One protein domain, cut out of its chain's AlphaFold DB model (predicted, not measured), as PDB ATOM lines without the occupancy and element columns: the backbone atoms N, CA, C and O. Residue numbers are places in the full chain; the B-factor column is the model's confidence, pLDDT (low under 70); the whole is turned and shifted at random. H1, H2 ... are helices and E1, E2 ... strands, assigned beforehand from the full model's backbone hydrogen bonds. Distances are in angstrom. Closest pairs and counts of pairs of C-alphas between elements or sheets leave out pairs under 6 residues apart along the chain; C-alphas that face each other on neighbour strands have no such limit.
ATOM      1  N   PHE A  75      28.825   4.157 -31.136       96.88
ATOM      2  CA  PHE A  75      28.210   2.926 -30.660       96.88
ATOM      3  C   PHE A  75      28.525   1.758 -31.595       96.88
ATOM      4  O   PHE A  75      29.070   0.752 -31.158       96.88
ATOM      5  N   ASN A  76      28.299   1.925 -32.898       96.56
ATOM      6  CA  ASN A  76      28.586   0.890 -33.889       96.56
ATOM      7  C   ASN A  76      30.078   0.519 -33.953       96.56
ATOM      8  O   ASN A  76      30.420  -0.650 -34.138       96.56
ATOM      9  N   CYS A  77      30.983   1.493 -33.805       97.88
ATOM     10  CA  CYS A  77      32.419   1.220 -33.696       97.88
ATOM     11  C   CYS A  77      32.746   0.433 -32.420       97.88
ATOM     12  O   CYS A  77      33.454  -0.572 -32.477       97.88
ATOM     13  N   ASN A  78      32.191   0.858 -31.287       97.62
ATOM     14  CA  ASN A  78      32.383   0.222 -29.991       97.62
ATOM     15  C   ASN A  78      31.871  -1.223 -29.980       97.62
ATOM     16  O   ASN A  78      32.525  -2.082 -29.398       97.62
ATOM     17  N   GLU A  79      30.760  -1.510 -30.657       95.94
ATOM     18  CA  GLU A  79      30.221  -2.867 -30.794       95.94
ATOM     19  C   GLU A  79      31.199  -3.798 -31.520       95.94
ATOM     20  O   GLU A  79      31.467  -4.906 -31.052       95.94
ATOM     21  N   ARG A  80      31.805  -3.328 -32.617       97.19
ATOM     22  CA  ARG A  80      32.827  -4.085 -33.365       97.19
ATOM     23  C   ARG A  80      34.082  -4.314 -32.527       97.19
ATOM     24  O   ARG A  80      34.645  -5.406 -32.517       97.19
ATOM     25  N   ASP A  81      34.522  -3.291 -31.803       97.81
ATOM     26  CA  ASP A  81      35.688  -3.401 -30.929       97.81
ATOM     27  C   ASP A  81      35.422  -4.345 -29.749       97.81
ATOM     28  O   ASP A  81      36.308  -5.105 -29.357       97.81
ATOM     29  N   ALA A  82      34.199  -4.349 -29.214       96.88
ATOM     30  CA  ALA A  82      33.787  -5.251 -28.146       96.88
ATOM     31  C   ALA A  82      33.777  -6.717 -28.598       96.88
ATOM     32  O   ALA A  82      34.164  -7.595 -27.829       96.88
ATOM     33  N   GLU A  83      33.379  -7.003 -29.840       96.38
ATOM     34  CA  GLU A  83      33.472  -8.353 -30.412       96.38
ATOM     35  C   GLU A  83      34.922  -8.846 -30.460       96.38
ATOM     36  O   GLU A  83      35.215  -9.956 -30.005       96.38
ATOM     37  N   ASN A  84      35.843  -7.997 -30.921       97.38
ATOM     38  CA  ASN A  84      37.270  -8.318 -30.952       97.38
ATOM     39  C   ASN A  84      37.838  -8.526 -29.538       97.38
ATOM     40  O   ASN A  84      38.547  -9.503 -29.288       97.38
ATOM     41  N   ALA A  85      37.491  -7.646 -28.595       97.44
ATOM     42  CA  ALA A  85      37.917  -7.748 -27.201       97.44
ATOM     43  C   ALA A  85      37.386  -9.022 -26.525       97.44
ATOM     44  O   ALA A  85      38.108  -9.671 -25.768       97.44
ATOM     45  N   LEU A  86      36.147  -9.423 -26.829       96.56
ATOM     46  CA  LEU A  86      35.547 -10.655 -26.321       96.56
ATOM     47  C   LEU A  86      36.286 -11.900 -26.817       96.56
ATOM     48  O   LEU A  86      36.493 -12.825 -26.034       96.56
ATOM     49  N   ILE A  87      36.665 -11.939 -28.097       96.50
ATOM     50  CA  ILE A  87      37.435 -13.052 -28.671       96.50
ATOM     51  C   ILE A  87      38.786 -13.158 -27.965       96.50
ATOM     52  O   ILE A  87      39.111 -14.215 -27.430       96.50
ATOM     53  N   LEU A  88      39.512 -12.043 -27.873       96.38
ATOM     54  CA  LEU A  88      40.809 -11.998 -27.204       96.38
ATOM     55  C   LEU A  88      40.714 -12.453 -25.740       96.38
ATOM     56  O   LEU A  88      41.506 -13.275 -25.285       96.38
ATOM     57  N   CYS A  89      39.724 -11.954 -24.999       95.44
ATOM     58  CA  CYS A  89      39.548 -12.309 -23.594       95.44
ATOM     59  C   CYS A  89      39.185 -13.793 -23.415       95.44
ATOM     60  O   CYS A  89      39.675 -14.430 -22.488       95.44
ATOM     61  N   LYS A  90      38.400 -14.382 -24.330       94.56
ATOM     62  CA  LYS A  90      38.108 -15.827 -24.325       94.56
ATOM     63  C   LYS A  90      39.359 -16.678 -24.493       94.56
ATOM     64  O   LYS A  90      39.450 -17.728 -23.858       94.56
ATOM     65  N   ASP A  91      40.299 -16.247 -25.326       95.06
ATOM     66  CA  ASP A  91      41.556 -16.969 -25.504       95.06
ATOM     67  C   ASP A  91      42.427 -16.871 -24.246       95.06
ATOM     68  O   ASP A  91      42.888 -17.900 -23.758       95.06
ATOM     69  N   ILE A  92      42.520 -15.687 -23.629       93.31
ATOM     70  CA  ILE A  92      43.242 -15.489 -22.358       93.31
ATOM     71  C   ILE A  92      42.643 -16.341 -21.229       93.31
ATOM     72  O   ILE A  92      43.372 -17.033 -20.523       93.31
ATOM     73  N   VAL A  93      41.315 -16.332 -21.068       91.38
ATOM     74  CA  VAL A  93      40.605 -17.145 -20.063       91.38
ATOM     75  C   VAL A  93      40.917 -18.632 -20.241       91.38
ATOM     76  O   VAL A  93      41.174 -19.330 -19.260       91.38
ATOM     77  N   ARG A  94      40.942 -19.110 -21.493       91.06
ATOM     78  CA  ARG A  94      41.278 -20.502 -21.816       91.06
ATOM     79  C   ARG A  94      42.733 -20.822 -21.482       91.06
ATOM     80  O   ARG A  94      42.992 -21.873 -20.906       91.06
ATOM     81  N   GLU A  95      43.666 -19.942 -21.837       93.38
ATOM     82  CA  GLU A  95      45.097 -20.114 -21.555       93.38
ATOM     83  C   GLU A  95      45.399 -20.123 -20.053       93.38
ATOM     84  O   GLU A  95      46.257 -20.879 -19.602       93.38
ATOM     85  N   GLN A  96      44.665 -19.330 -19.274       89.88
ATOM     86  CA  GLN A  96      44.800 -19.273 -17.819       89.88
ATOM     87  C   GLN A  96      44.028 -20.381 -17.086       89.88
ATOM     88  O   GLN A  96      44.180 -20.524 -15.875       89.88
ATOM     89  N   GLY A  97      43.211 -21.171 -17.793       88.19
ATOM     90  CA  GLY A  97      42.418 -22.250 -17.198       88.19
ATOM     91  C   GLY A  97      41.363 -21.759 -16.203       88.19
ATOM     92  O   GLY A  97      41.025 -22.486 -15.272       88.19
ATOM     93  N   LEU A  98      40.870 -20.527 -16.371       87.31
ATOM     94  CA  LEU A  98      39.848 -19.960 -15.494       87.31
ATOM     95  C   LEU A  98      38.485 -20.581 -15.811       87.31
ATOM     96  O   LEU A  98      38.048 -20.567 -16.965       87.31
ATOM     97  N   ASP A  99      37.791 -21.071 -14.784       86.50
ATOM     98  CA  ASP A  99      36.462 -21.674 -14.917       86.50
ATOM     99  C   ASP A  99      35.360 -20.605 -15.015       86.50
ATOM    100  O   ASP A  99      34.521 -20.421 -14.132       86.50
ATOM    101  N   MET A 100      35.415 -19.819 -16.094       89.88
ATOM    102  CA  MET A 100      34.396 -18.833 -16.436       89.88
ATOM    103  C   MET A 100      33.969 -18.923 -17.889       89.88
ATOM    104  O   MET A 100      34.748 -19.176 -18.810       89.88
ATOM    105  N   ARG A 101      32.707 -18.571 -18.109       90.31
ATOM    106  CA  ARG A 101      32.128 -18.391 -19.429       90.31
ATOM    107  C   ARG A 101      31.815 -16.920 -19.659       90.31
ATOM    108  O   ARG A 101      30.845 -16.388 -19.126       90.31
ATOM    109  N   LEU A 102      32.601 -16.284 -20.523       93.12
ATOM    110  CA  LEU A 102      32.314 -14.938 -21.019       93.12
ATOM    111  C   LEU A 102      31.018 -14.940 -21.844       93.12
ATOM    112  O   LEU A 102      30.909 -15.644 -22.856       93.12
ATOM    113  N   VAL A 103      30.048 -14.138 -21.405       91.38
ATOM    114  CA  VAL A 103      28.721 -13.986 -22.013       91.38
ATOM    115  C   VAL A 103      28.762 -12.911 -23.092       91.38
ATOM    116  O   VAL A 103      28.431 -13.189 -24.244       91.38
ATOM    117  N   ASN A 104      29.201 -11.701 -22.744       91.56
ATOM    118  CA  ASN A 104      29.340 -10.594 -23.684       91.56
ATOM    119  C   ASN A 104      30.462  -9.628 -23.251       91.56
ATOM    120  O   ASN A 104      31.037  -9.746 -22.166       91.56
ATOM    121  N   CYS A 105      30.770  -8.688 -24.139       94.56
ATOM    122  CA  CYS A 105      31.642  -7.550 -23.893       94.56
ATOM    123  C   CYS A 105      30.941  -6.301 -24.420       94.56
ATOM    124  O   CYS A 105      30.274  -6.366 -25.458       94.56
ATOM    125  N   GLU A 106      31.110  -5.190 -23.716       94.44
ATOM    126  CA  GLU A 106      30.524  -3.889 -24.033       94.44
ATOM    127  C   GLU A 106      31.547  -2.789 -23.714       94.44
ATOM    128  O   GLU A 106      32.314  -2.906 -22.756       94.44
ATOM    129  N   TYR A 107      31.554  -1.712 -24.494       96.25
ATOM    130  CA  TYR A 107      32.242  -0.473 -24.127       96.25
ATOM    131  C   TYR A 107      31.211   0.576 -23.723       96.25
ATOM    132  O   TYR A 107      30.139   0.658 -24.325       96.25
ATOM    133  N   THR A 108      31.557   1.433 -22.762       96.06
ATOM    134  CA  THR A 108      30.815   2.688 -22.575       96.06
ATOM    135  C   THR A 108      30.903   3.531 -23.850       96.06
ATOM    136  O   THR A 108      31.849   3.395 -24.628       96.06
ATOM    137  N   LEU A 109      29.932   4.416 -24.095       96.94
ATOM    138  CA  LEU A 109      29.856   5.202 -25.335       96.94
ATOM    139  C   LEU A 109      31.124   6.041 -25.563       96.94
ATOM    140  O   LEU A 109      31.625   6.144 -26.681       96.94
ATOM    141  N   ASP A 110      31.667   6.606 -24.484       95.25
ATOM    142  CA  ASP A 110      32.910   7.384 -24.472       95.25
ATOM    143  C   ASP A 110      34.188   6.525 -24.496       95.25
ATOM    144  O   ASP A 110      35.294   7.065 -24.503       95.25
ATOM    145  N   LYS A 111      34.036   5.195 -24.506       95.56
ATOM    146  CA  LYS A 111      35.105   4.194 -24.481       95.56
ATOM    147  C   LYS A 111      36.031   4.293 -23.259       95.56
ATOM    148  O   LYS A 111      37.139   3.760 -23.276       95.56
ATOM    149  N   SER A 112      35.580   4.941 -22.181       95.88
ATOM    150  CA  SER A 112      36.333   5.043 -20.924       95.88
ATOM    151  C   SER A 112      36.425   3.716 -20.168       95.88
ATOM    152  O   SER A 112      37.351   3.528 -19.377       95.88
ATOM    153  N   LYS A 113      35.492   2.784 -20.405       95.31
ATOM    154  CA  LYS A 113      35.491   1.447 -19.803       95.31
ATOM    155  C   LYS A 113      35.157   0.368 -20.823       95.31
ATOM    156  O   LYS A 113      34.321   0.569 -21.702       95.31
ATOM    157  N   VAL A 114      35.771  -0.796 -20.626       95.12
ATOM    158  CA  VAL A 114      35.368  -2.076 -21.214       95.12
ATOM    159  C   VAL A 114      34.762  -2.939 -20.113       95.12
ATOM    160  O   VAL A 114      35.284  -2.986 -18.998       95.12
ATOM    161  N   ILE A 115      33.635  -3.576 -20.397       92.88
ATOM    162  CA  ILE A 115      32.847  -4.338 -19.434       92.88
ATOM    163  C   ILE A 115      32.653  -5.738 -19.999       92.88
ATOM    164  O   ILE A 115      32.031  -5.907 -21.045       92.88
ATOM    165  N   PHE A 116      33.159  -6.739 -19.285       92.81
ATOM    166  CA  PHE A 116      32.953  -8.148 -19.602       92.81
ATOM    167  C   PHE A 116      31.923  -8.729 -18.640       92.81
ATOM    168  O   PHE A 116      32.143  -8.729 -17.429       92.81
ATOM    169  N   ASN A 117      30.809  -9.238 -19.165       90.94
ATOM    170  CA  ASN A 117      29.877 -10.022 -18.361       90.94
ATOM    171  C   ASN A 117      30.207 -11.503 -18.545       90.94
ATOM    172  O   ASN A 117      30.356 -11.983 -19.672       90.94
ATOM    173  N   PHE A 118      30.311 -12.237 -17.442       92.25
ATOM    174  CA  PHE A 118      30.612 -13.663 -17.435       92.25
ATOM    175  C   PHE A 118      29.777 -14.391 -16.385       92.25
ATOM    176  O   PHE A 118      29.268 -13.785 -15.444       92.25
ATOM    177  N   THR A 119      29.647 -15.701 -16.558       91.12
ATOM    178  CA  THR A 119      29.144 -16.619 -15.534       91.12
ATOM    179  C   THR A 119      30.288 -17.507 -15.072       91.12
ATOM    180  O   THR A 119      31.102 -17.923 -15.895       91.12
ATOM    181  N   ALA A 120      30.332 -17.813 -13.785       89.75
ATOM    182  CA  ALA A 120      31.267 -18.761 -13.198       89.75
ATOM    183  C   ALA A 120      30.504 -19.604 -12.176       89.75
ATOM    184  O   ALA A 120      29.602 -19.078 -11.515       89.75
ATOM    185  N   ASP A 121      30.835 -20.890 -12.091       81.75
ATOM    186  CA  ASP A 121      30.193 -21.802 -11.141       81.75
ATOM    187  C   ASP A 121      30.683 -21.524  -9.711       81.75
ATOM    188  O   ASP A 121      29.885 -21.506  -8.774       81.75
TER     189      ASP A 121
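What this domain is: This is residues 75 to 121 of the 128 residues of the protein "Sporulation protein" of Staphylococcus aureus (UniProt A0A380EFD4). One long helix, H1, packs lengthwise over a two-stranded antiparallel hairpin, mainly over E1, with E2 farther from it. The printed part has 47 residues, with H1, E1 and E2 in that order, a mixed class of helices and strands. It is elongated, 31 by 17 by 15 A, and only just compact, close to loose, with a radius of gyration of the C-alphas of 11.2 A.

Where its parts are: Find C-alpha 75 at (28.210, 2.926, -30.660); from there H1, residues 75 to 95, runs 30.0 A. E1, residues 100 to 107, spans 20.0 A and bends by 60 degrees at residue 103. E2, residues 114 to 120, spans 19.0 A to C-alpha 120 at (31.267, -18.761, -13.198).

How they stand to each other: In H1 every O i to N i+4 pair is within hydrogen-bond range. Look at Ala 82 and Cys 105, the closest C-alphas of H1 and E1, 5.3 A apart. For H1 and E2 they are Leu 86 and Phe 116, 7.6 A. In the hairpin E1 and E2, N 101 and O 119 are within hydrogen-bond range at 2.8 A.

The domain as a whole: The farthest C-alphas, of Cys 77 and Asp 121, are 32.3 A apart. The printed part has no cut, no link is long, and no printed residue is under 70 in pLDDT.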